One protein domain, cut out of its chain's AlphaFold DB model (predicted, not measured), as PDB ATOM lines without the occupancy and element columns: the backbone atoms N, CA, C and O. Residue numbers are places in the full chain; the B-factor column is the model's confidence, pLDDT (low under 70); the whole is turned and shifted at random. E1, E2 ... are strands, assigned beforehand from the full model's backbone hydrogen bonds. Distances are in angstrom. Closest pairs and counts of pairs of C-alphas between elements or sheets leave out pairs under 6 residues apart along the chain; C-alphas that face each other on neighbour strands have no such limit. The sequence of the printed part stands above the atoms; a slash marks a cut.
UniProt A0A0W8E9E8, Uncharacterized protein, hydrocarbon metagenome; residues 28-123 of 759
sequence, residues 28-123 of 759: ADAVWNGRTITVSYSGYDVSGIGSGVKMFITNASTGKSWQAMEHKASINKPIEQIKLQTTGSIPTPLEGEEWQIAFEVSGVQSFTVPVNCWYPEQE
ATOM      1  N   ALA A  28     183.947 161.391 157.782       92.25
ATOM      2  CA  ALA A  28     183.654 162.442 158.736       92.25
ATOM      3  C   ALA A  28     182.277 162.206 159.341       92.25
ATOM      4  O   ALA A  28     181.338 161.854 158.629       92.25
ATOM      5  N   ASP A  29     182.187 162.405 160.647       92.50
ATOM      6  CA  ASP A  29     180.996 162.155 161.435       92.50
ATOM      7  C   ASP A  29     180.833 163.242 162.501       92.50
ATOM      8  O   ASP A  29     181.802 163.856 162.968       92.50
ATOM      9  N   ALA A  30     179.591 163.507 162.872       94.25
ATOM     10  CA  ALA A  30     179.262 164.455 163.913       94.25
ATOM     11  C   ALA A  30     177.992 164.018 164.640       94.25
ATOM     12  O   ALA A  30     176.914 163.957 164.055       94.25
ATOM     13  N   VAL A  31     178.129 163.748 165.936       91.75
ATOM     14  CA  VAL A  31     177.065 163.152 166.750       91.75
ATOM     15  C   VAL A  31     176.736 164.072 167.914       91.75
ATOM     16  O   VAL A  31     177.628 164.510 168.643       91.75
ATOM     17  N   TRP A  32     175.452 164.370 168.102       93.38
ATOM     18  CA  TRP A  32     174.966 165.079 169.283       93.38
ATOM     19  C   TRP A  32     174.707 164.086 170.418       93.38
ATOM     20  O   TRP A  32     173.930 163.151 170.261       93.38
ATOM     21  N   ASN A  33     175.350 164.286 171.569       87.81
ATOM     22  CA  ASN A  33     175.234 163.396 172.733       87.81
ATOM     23  C   ASN A  33     174.230 163.894 173.792       87.81
ATOM     24  O   ASN A  33     174.349 163.559 174.969       87.81
ATOM     25  N   GLY A  34     173.301 164.772 173.405       87.25
ATOM     26  CA  GLY A  34     172.364 165.436 174.318       87.25
ATOM     27  C   GLY A  34     172.895 166.731 174.944       87.25
ATOM     28  O   GLY A  34     172.112 167.545 175.426       87.25
ATOM     29  N   ARG A  35     174.214 166.971 174.920       91.12
ATOM     30  CA  ARG A  35     174.821 168.189 175.493       91.12
ATOM     31  C   ARG A  35     175.735 168.936 174.532       91.12
ATOM     32  O   ARG A  35     175.756 170.158 174.531       91.12
ATOM     33  N   THR A  36     176.516 168.217 173.742       94.81
ATOM     34  CA  THR A  36     177.458 168.777 172.773       94.81
ATOM     35  C   THR A  36     177.420 167.952 171.499       94.81
ATOM     36  O   THR A  36     177.013 166.792 171.497       94.81
ATOM     37  N   ILE A  37     177.873 168.553 170.405       94.25
ATOM     38  CA  ILE A  37     178.191 167.816 169.187       94.25
ATOM     39  C   ILE A  37     179.650 167.373 169.299       94.25
ATOM     40  O   ILE A  37     180.526 168.202 169.551       94.25
ATOM     41  N   THR A  38     179.912 166.080 169.157       94.44
ATOM     42  CA  THR A  38     181.260 165.524 169.023       94.44
ATOM     43  C   THR A  38     181.554 165.359 167.548       94.44
ATOM     44  O   THR A  38     180.818 164.672 166.846       94.44
ATOM     45  N   VAL A  39     182.617 166.004 167.077       95.12
ATOM     46  CA  VAL A  39     183.043 165.930 165.681       95.12
ATOM     47  C   VAL A  39     184.204 164.967 165.581       95.12
ATOM     48  O   VAL A  39     185.200 165.112 166.304       95.12
ATOM     49  N   SER A  40     184.092 164.019 164.659       92.38
ATOM     50  CA  SER A  40     185.184 163.126 164.325       92.38
ATOM     51  C   SER A  40     185.442 163.062 162.826       92.38
ATOM     52  O   SER A  40     184.535 163.187 162.009       92.38
ATOM     53  N   TYR A  41     186.705 162.911 162.440       92.31
ATOM     54  CA  TYR A  41     187.039 162.522 161.073       92.31
ATOM     55  C   TYR A  41     188.308 161.675 161.040       92.31
ATOM     56  O   TYR A  41     189.212 161.835 161.866       92.31
ATOM     57  N   SER A  42     188.379 160.773 160.067       86.88
ATOM     58  CA  SER A  42     189.470 159.818 159.880       86.88
ATOM     59  C   SER A  42     189.791 159.594 158.398       86.88
ATOM     60  O   SER A  42     189.099 160.095 157.511       86.88
ATOM     61  N   GLY A  43     190.894 158.884 158.136       79.19
ATOM     62  CA  GLY A  43     191.337 158.518 156.785       79.19
ATOM     63  C   GLY A  43     191.927 159.662 155.953       79.19
ATOM     64  O   GLY A  43     191.995 159.570 154.728       79.19
ATOM     65  N   TYR A  44     192.384 160.723 156.620       76.69
ATOM     66  CA  TYR A  44     193.230 161.760 156.042       76.69
ATOM     67  C   TYR A  44     194.676 161.552 156.514       76.69
ATOM     68  O   TYR A  44     194.991 161.847 157.666       76.69
ATOM     69  N   ASP A  45     195.533 161.007 155.646       65.50
ATOM     70  CA  ASP A  45     196.961 160.814 155.926       65.50
ATOM     71  C   ASP A  45     197.795 161.894 155.220       65.50
ATOM     72  O   ASP A  45     197.830 161.990 153.988       65.50
ATOM     73  N   VAL A  46     198.447 162.746 156.011       60.00
ATOM     74  CA  VAL A  46     199.239 163.888 155.531       60.00
ATOM     75  C   VAL A  46     200.663 163.431 155.249       60.00
ATOM     76  O   VAL A  46     201.609 163.834 155.920       60.00
ATOM     77  N   SER A  47     200.837 162.600 154.226       53.66
ATOM     78  CA  SER A  47     202.179 162.256 153.733       53.66
ATOM     79  C   SER A  47     202.773 163.325 152.795       53.66
ATOM     80  O   SER A  47     203.926 163.214 152.383       53.66
ATOM     81  N   GLY A  48     202.029 164.397 152.477       59.72
ATOM     82  CA  GLY A  48     202.463 165.483 151.586       59.72
ATOM     83  C   GLY A  48     202.422 166.884 152.208       59.72
ATOM     84  O   GLY A  48     201.810 167.109 153.246       59.72
ATOM     85  N   ILE A  49     203.023 167.866 151.520       52.97
ATOM     86  CA  ILE A  49     203.055 169.314 151.858       52.97
ATOM     87  C   ILE A  49     201.658 169.972 151.657       52.97
ATOM     88  O   ILE A  49     201.530 171.143 151.313       52.97
ATOM     89  N   GLY A  50     200.580 169.202 151.814       57.53
ATOM     90  CA  GLY A  50     199.206 169.641 151.601       57.53
ATOM     91  C   GLY A  50     198.635 170.413 152.791       57.53
ATOM     92  O   GLY A  50     199.025 170.205 153.941       57.53
ATOM     93  N   SER A  51     197.688 171.302 152.486       67.06
ATOM     94  CA  SER A  51     196.791 171.941 153.452       67.06
ATOM     95  C   SER A  51     195.909 170.879 154.112       67.06
ATOM     96  O   SER A  51     195.246 170.135 153.391       67.06
ATOM     97  N   GLY A  52     195.899 170.828 155.442       85.00
ATOM     98  CA  GLY A  52     195.027 169.995 156.263       85.00
ATOM     99  C   GLY A  52     193.535 170.267 156.063       85.00
ATOM    100  O   GLY A  52     193.115 171.024 155.187       85.00
ATOM    101  N   VAL A  53     192.712 169.621 156.884       91.12
ATOM    102  CA  VAL A  53     191.253 169.694 156.764       91.12
ATOM    103  C   VAL A  53     190.767 171.016 157.352       91.12
ATOM    104  O   VAL A  53     191.029 171.318 158.521       91.12
ATOM    105  N   LYS A  54     190.054 171.808 156.546       94.12
ATOM    106  CA  LYS A  54     189.338 172.997 157.021       94.12
ATOM    107  C   LYS A  54     187.929 172.591 157.411       94.12
ATOM    108  O   LYS A  54     187.267 171.869 156.673       94.12
ATOM    109  N   MET A  55     187.467 173.061 158.562       95.81
ATOM    110  CA  MET A  55     186.135 172.747 159.064       95.81
ATOM    111  C   MET A  55     185.329 174.033 159.228       95.81
ATOM    112  O   MET A  55     185.800 174.991 159.846       95.81
ATOM    113  N   PHE A  56     184.120 174.036 158.678       96.50
ATOM    114  CA  PHE A  56     183.138 175.101 158.825       96.50
ATOM    115  C   PHE A  56     181.957 174.555 159.611       96.50
ATOM    116  O   PHE A  56     181.277 173.633 159.168       96.50
ATOM    117  N   ILE A  57     181.729 175.113 160.789       97.25
ATOM    118  CA  ILE A  57     180.654 174.715 161.690       97.25
ATOM    119  C   ILE A  57     179.588 175.794 161.564       97.25
ATOM    120  O   ILE A  57     179.867 176.954 161.843       97.25
ATOM    121  N   THR A  58     178.391 175.443 161.114       97.56
ATOM    122  CA  THR A  58     177.305 176.399 160.881       97.56
ATOM    123  C   THR A  58     176.085 175.979 161.679       97.56
ATOM    124  O   THR A  58     175.602 174.867 161.523       97.56
ATOM    125  N   ASN A  59     175.571 176.860 162.529       97.25
ATOM    126  CA  ASN A  59     174.277 176.661 163.170       97.25
ATOM    127  C   ASN A  59     173.212 177.115 162.162       97.25
ATOM    128  O   ASN A  59     173.060 178.312 161.907       97.25
ATOM    129  N   ALA A  60     172.532 176.156 161.535       95.12
ATOM    130  CA  ALA A  60     171.541 176.397 160.491       95.12
ATOM    131  C   ALA A  60     170.317 177.150 161.032       95.12
ATOM    132  O   ALA A  60     169.739 177.966 160.316       95.12
ATOM    133  N   SER A  61     169.974 176.961 162.311       92.50
ATOM    134  CA  SER A  61     168.866 177.668 162.968       92.50
ATOM    135  C   SER A  61     169.114 179.174 163.116       92.50
ATOM    136  O   SER A  61     168.189 179.972 162.989       92.50
ATOM    137  N   THR A  62     170.358 179.587 163.372       95.81
ATOM    138  CA  THR A  62     170.730 181.001 163.582       95.81
ATOM    139  C   THR A  62     171.442 181.637 162.388       95.81
ATOM    140  O   THR A  62     171.598 182.859 162.350       95.81
ATOM    141  N   GLY A  63     171.917 180.832 161.436       95.56
ATOM    142  CA  GLY A  63     172.731 181.258 160.297       95.56
ATOM    143  C   GLY A  63     174.171 181.658 160.649       95.56
ATOM    144  O   GLY A  63     174.885 182.180 159.792       95.56
ATOM    145  N   LYS A  64     174.621 181.457 161.895       96.94
ATOM    146  CA  LYS A  64     175.995 181.778 162.316       96.94
ATOM    147  C   LYS A  64     176.953 180.657 161.924       96.94
ATOM    148  O   LYS A  64     176.638 179.486 162.106       96.94
ATOM    149  N   SER A  65     178.132 181.027 161.423       96.06
ATOM    150  CA  SER A  65     179.174 180.086 161.006       96.06
ATOM    151  C   SER A  65     180.512 180.404 161.670       96.06
ATOM    152  O   SER A  65     180.866 181.572 161.856       96.06
ATOM    153  N   TRP A  66     181.252 179.358 162.023       97.06
ATOM    154  CA  TRP A  66     182.561 179.401 162.657       97.06
ATOM    155  C   TRP A  66     183.547 178.562 161.848       97.06
ATOM    156  O   TRP A  66     183.255 177.430 161.468       97.06
ATOM    157  N   GLN A  67     184.738 179.107 161.612       96.31
ATOM    158  CA  GLN A  67     185.800 178.410 160.896       96.31
ATOM    159  C   GLN A  67     186.852 177.897 161.882       96.31
ATOM    160  O   GLN A  67     187.490 178.682 162.594       96.31
ATOM    161  N   ALA A  68     187.042 176.580 161.919       93.88
ATOM    162  CA  ALA A  68     188.074 175.950 162.730       93.88
ATOM    163  C   ALA A  68     189.474 176.204 162.150       93.88
ATOM    164  O   ALA A  68     189.656 176.384 160.939       93.88
ATOM    165  N   MET A  69     190.486 176.192 163.020       90.88
ATOM    166  CA  MET A  69     191.876 176.086 162.593       90.88
ATOM    167  C   MET A  69     192.061 174.818 161.761       90.88
ATOM    168  O   MET A  69     191.398 173.809 161.975       90.88
ATOM    169  N   GLU A  70     192.970 174.879 160.799       88.75
ATOM    170  CA  GLU A  70     193.283 173.734 159.957       88.75
ATOM    171  C   GLU A  70     193.919 172.616 160.793       88.75
ATOM    172  O   GLU A  70     194.879 172.844 161.536       88.75
ATOM    173  N   HIS A  71     193.388 171.402 160.669       85.31
ATOM    174  CA  HIS A  71     193.865 170.248 161.417       85.31
ATOM    175  C   HIS A  71     194.549 169.239 160.487       85.31
ATOM    176  O   HIS A  71     194.038 168.883 159.426       85.31
ATOM    177  N   LYS A  72     195.740 168.781 160.896       83.75
ATOM    178  CA  LYS A  72     196.585 167.849 160.123       83.75
ATOM    179  C   LYS A  72     196.467 166.385 160.555       83.75
ATOM    180  O   LYS A  72     197.053 165.524 159.920       83.75
ATOM    181  N   ALA A  73     195.752 166.113 161.640       83.94
ATOM    182  CA  ALA A  73     195.527 164.769 162.167       83.94
ATOM    183  C   ALA A  73     194.025 164.523 162.308       83.94
ATOM    184  O   ALA A  73     193.253 165.483 162.256       83.94
ATOM    185  N   SER A  74     193.618 163.270 162.502       85.19
ATOM    186  CA  SER A  74     192.245 162.938 162.886       85.19
ATOM    187  C   SER A  74     191.838 163.682 164.159       85.19
ATOM    188  O   SER A  74     192.656 163.971 165.040       85.19
ATOM    189  N   ILE A  75     190.556 164.020 164.249       89.62
ATOM    190  CA  ILE A  75     189.965 164.644 165.434       89.62
ATOM    191  C   ILE A  75     188.876 163.717 165.948       89.62
ATOM    192  O   ILE A  75     188.187 163.084 165.157       89.62
ATOM    193  N   ASN A  76     188.732 163.657 167.268       91.94
ATOM    194  CA  ASN A  76     187.532 163.202 167.954       91.94
ATOM    195  C   ASN A  76     187.355 164.103 169.183       91.94
ATOM    196  O   ASN A  76     187.987 163.877 170.216       91.94
ATOM    197  N   LYS A  77     186.642 165.223 169.018       93.06
ATOM    198  CA  LYS A  77     186.510 166.254 170.057       93.06
ATOM    199  C   LYS A  77     185.128 166.905 170.033       93.06
ATOM    200  O   LYS A  77     184.557 167.068 168.954       93.06
ATOM    201  N   PRO A  78     184.611 167.338 171.193       93.25
ATOM    202  CA  PRO A  78     183.413 168.169 171.238       93.25
ATOM    203  C   PRO A  78     183.656 169.510 170.530       93.25
ATOM    204  O   PRO A  78     184.761 170.057 170.615       93.25
ATOM    205  N   ILE A  79     182.634 170.055 169.856       95.19
ATOM    206  CA  ILE A  79     182.752 171.283 169.046       95.19
ATOM    207  C   ILE A  79     183.309 172.467 169.841       95.19
ATOM    208  O   ILE A  79     184.080 173.262 169.314       95.19
ATOM    209  N   GLU A  80     182.996 172.551 171.133       92.38
ATOM    210  CA  GLU A  80     183.450 173.623 172.025       92.38
ATOM    211  C   GLU A  80     184.973 173.626 172.229       92.38
ATOM    212  O   GLU A  80     185.564 174.659 172.541       92.38
ATOM    213  N   GLN A  81     185.625 172.472 172.047       93.00
ATOM    214  CA  GLN A  81     187.075 172.311 172.180       93.00
ATOM    215  C   GLN A  81     187.826 172.511 170.854       93.00
ATOM    216  O   GLN A  81     189.061 172.425 170.824       93.00
ATOM    217  N   ILE A  82     187.114 172.760 169.752       92.44
ATOM    218  CA  ILE A  82     187.726 173.002 168.446       92.44
ATOM    219  C   ILE A  82     188.266 174.435 168.416       92.44
ATOM    220  O   ILE A  82     187.548 175.408 168.641       92.44
ATOM    221  N   LYS A  83     189.567 174.575 168.142       92.94
ATOM    222  CA  LYS A  83     190.221 175.886 168.066       92.94
ATOM    223  C   LYS A  83     189.736 176.630 166.820       92.94
ATOM    224  O   LYS A  83     189.828 176.092 165.721       92.94
ATOM    225  N   LEU A  84     189.270 177.866 166.980       94.81
ATOM    226  CA  LEU A  84     188.768 178.709 165.888       94.81
ATOM    227  C   LEU A  84     189.868 179.588 165.279       94.81
ATOM    228  O   LEU A  84     190.815 179.966 165.965       94.81
ATOM    229  N   GLN A  85     189.740 179.936 163.994       91.69
ATOM    230  CA  GLN A  85     190.644 180.901 163.343       91.69
ATOM    231  C   GLN A  85     190.435 182.331 163.850       91.69
ATOM    232  O   GLN A  85     191.380 183.116 163.912       91.69
ATOM    233  N   THR A  86     189.201 182.674 164.213       90.06
ATOM    234  CA  THR A  86     188.834 183.969 164.783       90.06
ATOM    235  C   THR A  86     188.703 183.864 166.301       90.06
ATOM    236  O   THR A  86     188.369 182.815 166.847       90.06
ATOM    237  N   THR A  87     188.974 184.963 167.009       84.12
ATOM    238  CA  THR A  87     188.745 185.047 168.455       84.12
ATOM    239  C   THR A  87     187.259 184.875 168.760       84.12
ATOM    240  O   THR A  87     186.444 185.709 168.370       84.12
ATOM    241  N   GLY A  88     186.925 183.800 169.466       89.06
ATOM    242  CA  GLY A  88     185.572 183.460 169.886       89.06
ATOM    243  C   GLY A  88     185.513 182.034 170.424       89.06
ATOM    244  O   GLY A  88     186.495 181.293 170.355       89.06
ATOM    245  N   SER A  89     184.357 181.655 170.954       92.19
ATOM    246  CA  SER A  89     184.006 180.271 171.261       92.19
ATOM    247  C   SER A  89     182.744 179.891 170.493       92.19
ATOM    248  O   SER A  89     181.898 180.743 170.201       92.19
ATOM    249  N   ILE A  90     182.636 178.615 170.129       94.44
ATOM    250  CA  ILE A  90     181.394 178.060 169.586       94.44
ATOM    251  C   ILE A  90     180.415 177.921 170.763       94.44
ATOM    252  O   ILE A  90     180.818 177.381 171.796       94.44
ATOM    253  N   PRO A  91     179.178 178.439 170.666       95.12
ATOM    254  CA  PRO A  91     178.192 178.263 171.725       95.12
ATOM    255  C   PRO A  91     177.805 176.786 171.856       95.12
ATOM    256  O   PRO A  91     177.781 176.059 170.862       95.12
ATOM    257  N   THR A  92     177.480 176.360 173.077       95.62
ATOM    258  CA  THR A  92     176.930 175.027 173.344       95.62
ATOM    259  C   THR A  92     175.641 174.830 172.536       95.62
ATOM    260  O   THR A  92     174.755 175.682 172.641       95.62
ATOM    261  N   PRO A  93     175.520 173.749 171.740       95.56
ATOM    262  CA  PRO A  93     174.306 173.433 170.993       95.56
ATOM    263  C   PRO A  93     173.113 173.286 171.928       95.56
ATOM    264  O   PRO A  93     173.201 172.589 172.942       95.56
ATOM    265  N   LEU A  94     172.003 173.932 171.587       95.44
ATOM    266  CA  LEU A  94     170.754 173.797 172.329       95.44
ATOM    267  C   LEU A  94     169.870 172.718 171.697       95.44
ATOM    268  O   LEU A  94     169.908 172.483 170.488       95.44
ATOM    269  N   GLU A  95     169.057 172.070 172.528       93.38
ATOM    270  CA  GLU A  95     168.058 171.115 172.055       93.38
ATOM    271  C   GLU A  95     167.081 171.801 171.082       93.38
ATOM    272  O   GLU A  95     166.585 172.900 171.342       93.38
ATOM    273  N   GLY A  96     166.833 171.161 169.940       92.31
ATOM    274  CA  GLY A  96     166.015 171.676 168.842       92.31
ATOM    275  C   GLY A  96     166.772 172.488 167.784       92.31
ATOM    276  O   GLY A  96     166.159 172.885 166.793       92.31
ATOM    277  N   GLU A  97     168.075 172.734 167.945       96.12
ATOM    278  CA  GLU A  97     168.882 173.391 166.911       96.12
ATOM    279  C   GLU A  97     169.345 172.424 165.812       96.12
ATOM    280  O   GLU A  97     169.671 171.262 166.060       96.12
ATOM    281  N   GLU A  98     169.458 172.937 164.588       95.94
ATOM    282  CA  GLU A  98     170.073 172.246 163.456       95.94
ATOM    283  C   GLU A  98     171.463 172.831 163.195       95.94
ATOM    284  O   GLU A  98     171.650 174.048 163.094       95.94
ATOM    285  N   TRP A  99     172.450 171.952 163.075       97.12
ATOM    286  CA  TRP A  99     173.842 172.289 162.818       97.12
ATOM    287  C   TRP A  99     174.322 171.598 161.541       97.12
ATOM    288  O   TRP A  99     173.875 170.514 161.190       97.12
ATOM    289  N   GLN A 100     175.248 172.223 160.827       97.19
ATOM    290  CA  GLN A 100     175.878 171.685 159.627       97.19
ATOM    291  C   GLN A 100     177.387 171.843 159.749       97.19
ATOM    292  O   GLN A 100     177.891 172.957 159.915       97.19
ATOM    293  N   ILE A 101     178.112 170.729 159.673       97.06
ATOM    294  CA  ILE A 101     179.572 170.712 159.756       97.06
ATOM    295  C   ILE A 101     180.120 170.318 158.390       97.06
ATOM    296  O   ILE A 101     179.940 169.188 157.943       97.06
ATOM    297  N   ALA A 102     180.771 171.264 157.718       96.31
ATOM    298  CA  ALA A 102     181.398 171.053 156.423       96.31
ATOM    299  C   ALA A 102     182.913 170.874 156.572       96.31
ATOM    300  O   ALA A 102     183.599 171.729 157.135       96.31
ATOM    301  N   PHE A 103     183.440 169.779 156.035       95.19
ATOM    302  CA  PHE A 103     184.859 169.451 155.976       95.19
ATOM    303  C   PHE A 103     185.359 169.677 154.556       95.19
ATOM    304  O   PHE A 103     184.944 168.977 153.636       95.19
ATOM    305  N   GLU A 104     186.246 170.643 154.370       93.81
ATOM    306  CA  GLU A 104     186.890 170.928 153.093       93.81
ATOM    307  C   GLU A 104     188.290 170.302 153.086       93.81
ATOM    308  O   GLU A 104     189.193 170.716 153.821       93.81
ATOM    309  N   VAL A 105     188.462 169.279 152.247       90.31
ATOM    310  CA  VAL A 105     189.711 168.532 152.083       90.31
ATOM    311  C   VAL A 105     190.433 169.061 150.845       90.31
ATOM    312  O   VAL A 105     189.952 168.934 149.714       90.31
ATOM    313  N   SER A 106     191.600 169.672 151.061       79.50
ATOM    314  CA  SER A 106     192.504 170.146 150.000       79.50
ATOM    315  C   SER A 106     191.881 171.129 148.990       79.50
ATOM    316  O   SER A 106     192.362 171.231 147.865       79.50
ATOM    317  N   GLY A 107     190.808 171.841 149.361       76.25
ATOM    318  CA  GLY A 107     190.136 172.835 148.508       76.25
ATOM    319  C   GLY A 107     189.366 172.270 147.306       76.25
ATOM    320  O   GLY A 107     188.930 173.035 146.451       76.25
ATOM    321  N   VAL A 108     189.226 170.942 147.203       75.19
ATOM    322  CA  VAL A 108     188.607 170.273 146.041       75.19
ATOM    323  C   VAL A 108     187.347 169.502 146.427       75.19
ATOM    324  O   VAL A 108     186.412 169.429 145.632       75.19
ATOM    325  N   GLN A 109     187.292 168.927 147.633       84.56
ATOM    326  CA  GLN A 109     186.155 168.121 148.085       84.56
ATOM    327  C   GLN A 109     185.611 168.670 149.401       84.56
ATOM    328  O   GLN A 109     186.379 168.921 150.329       84.56
ATOM    329  N   SER A 110     184.291 168.861 149.467       90.19
ATOM    330  CA  SER A 110     183.589 169.249 150.689       90.19
ATOM    331  C   SER A 110     182.612 168.151 151.102       90.19
ATOM    332  O   SER A 110     181.834 167.663 150.285       90.19
ATOM    333  N   PHE A 111     182.669 167.752 152.369       92.19
ATOM    334  CA  PHE A 111     181.756 166.790 152.981       92.19
ATOM    335  C   PHE A 111     180.934 167.536 154.018       92.19
ATOM    336  O   PHE A 111     181.518 168.163 154.890       92.19
ATOM    337  N   THR A 112     179.606 167.513 153.926       95.06
ATOM    338  CA  THR A 112     178.739 168.209 154.889       95.06
ATOM    339  C   THR A 112     177.950 167.192 155.693       95.06
ATOM    340  O   THR A 112     177.242 166.375 155.111       95.06
ATOM    341  N   VAL A 113     178.073 167.259 157.016       95.44
ATOM    342  CA  VAL A 113     177.344 166.416 157.965       95.44
ATOM    343  C   VAL A 113     176.299 167.284 158.673       95.44
ATOM    344  O   VAL A 113     176.682 168.183 159.431       95.44
ATOM    345  N   PRO A 114     174.996 167.091 158.400       95.75
ATOM    346  CA  PRO A 114     173.938 167.731 159.168       95.75
ATOM    347  C   PRO A 114     173.777 167.029 160.522       95.75
ATOM    348  O   PRO A 114     173.800 165.803 160.602       95.75
ATOM    349  N   VAL A 115     173.592 167.809 161.581       94.81
ATOM    350  CA  VAL A 115     173.402 167.341 162.953       94.81
ATOM    351  C   VAL A 115     172.167 168.019 163.521       94.81
ATOM    352  O   VAL A 115     172.164 169.221 163.783       94.81
ATOM    353  N   ASN A 116     171.114 167.235 163.727       93.31
ATOM    354  CA  ASN A 116     169.902 167.709 164.380       93.31
ATOM    355  C   ASN A 116     170.020 167.450 165.881       93.31
ATOM    356  O   ASN A 116     170.130 166.299 166.300       93.31
ATOM    357  N   CYS A 117     169.978 168.506 166.691       93.12
ATOM    358  CA  CYS A 117     170.054 168.419 168.150       93.12
ATOM    359  C   CYS A 117     168.676 168.136 168.766       93.12
ATOM    360  O   CYS A 117     168.277 168.784 169.727       93.12
ATOM    361  N   TRP A 118     167.908 167.218 168.180       88.56
ATOM    362  CA  TRP A 118     166.669 166.715 168.769       88.56
ATOM    363  C   TRP A 118     166.891 165.302 169.297       88.56
ATOM    364  O   TRP A 118     167.628 164.516 168.699       88.56
ATOM    365  N   TYR A 119     166.272 164.950 170.422       70.12
ATOM    366  CA  TYR A 119     166.149 163.536 170.738       70.12
ATOM    367  C   TYR A 119     165.225 162.956 169.666       70.12
ATOM    368  O   TYR A 119     164.113 163.470 169.512       70.12
ATOM    369  N   PRO A 120     165.647 161.947 168.877       59.19
ATOM    370  CA  PRO A 120     164.662 161.182 168.142       59.19
ATOM    371  C   PRO A 120     163.670 160.707 169.198       59.19
ATOM    372  O   PRO A 120     164.074 160.129 170.207       59.19
ATOM    373  N   GLU A 121     162.396 161.034 169.016       52.25
ATOM    374  CA  GLU A 121     161.304 160.498 169.818       52.25
ATOM    375  C   GLU A 121     161.238 158.999 169.493       52.25
ATOM    376  O   GLU A 121     160.478 158.532 168.650       52.25
ATOM    377  N   GLN A 122     162.200 158.268 170.045       46.50
ATOM    378  CA  GLN A 122     162.412 156.859 169.840       46.50
ATOM    379  C   GLN A 122     161.320 156.192 170.653       46.50
ATOM    380  O   GLN A 122     161.223 156.407 171.863       46.50
ATOM    381  N   GLU A 123     160.452 155.471 169.944       44.00
ATOM    382  CA  GLU A 123     159.383 154.665 170.513       44.00
ATOM    383  C   GLU A 123     159.869 154.033 171.815       44.00
ATOM    384  O   GLU A 123     160.825 153.258 171.829       44.00
TER     385      GLU A 123
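This is residues 28 to 123 of the 759 residues of an uncharacterized protein of hydrocarbon metagenome (UniProt A0A0W8E9E8). This is a sandwich of two antiparallel sheets set face to face as a wedge: they come close where the edge strands E1 and E7 meet and spread apart toward E5 and E4. A long link with no named element, residues 79 to 97, covers the open side between E5 and E4 on its way to E6. The printed part has 96 residues with seven named strands, E1 to E7 in chain order, and no named helix; the class is all strand, though the strands hold 41 of the 96 residues. The sheet orders are E1 - E2 - E5 and E4 - E3 - E6 - E7. The whole is compact, with a radius of gyration of the C-alphas of 13.6 A and spans of 47 by 32 by 21 A.

Start with E1, residues 28 to 32, and E2, residues 37 to 42, an antiparallel hairpin in which N 29 and O 40 are 2.8 A apart. On the other side of E2, E5, residues 75 to 78, is its antiparallel neighbour, with N 39 and O 77 at 2.9 A. In the second sheet, E3, residues 54 to 59, and E4, residues 64 to 67, form a hairpin with N 57 and O 66 at 2.9 A. E6, residues 98 to 105, is antiparallel to E3, with N 56 and O 102 at 2.8 A. E6 and E7, residues 109 to 116, form the third hairpin, with N 115 and O 99 at 2.7 A. Look between the sheets at Ala 30 and Val 113, the closest C-alphas of E1 and E7, 6.6 A apart. The facing parts are 9.9 A centre to centre, their planes 32 degrees apart and their strands at 20 degrees. E3 and E5 are apart.

Find C-alpha 28 at (183.654, 162.442, 158.736), where E1 begins and runs 13.9 A. E2 and E3 each run 16.7 A, E4 10.5 A and E5 9.4 A. E6 starts from C-alpha 98 at (170.073, 172.246, 163.456) and runs 23.0 A, as does E7, which ends at C-alpha 116, (169.902, 167.709, 164.380).

The two C-alphas farthest apart are those of Ile 49 and Glu 123, 49.7 A. The printed part has no cut. The links E2 to E3 and E5 to E6 are long, with 11 and 19 residues. The mean pLDDT of the printed part is 87.6; look for values under 70 in residues 45 to 51 and 120 to 123.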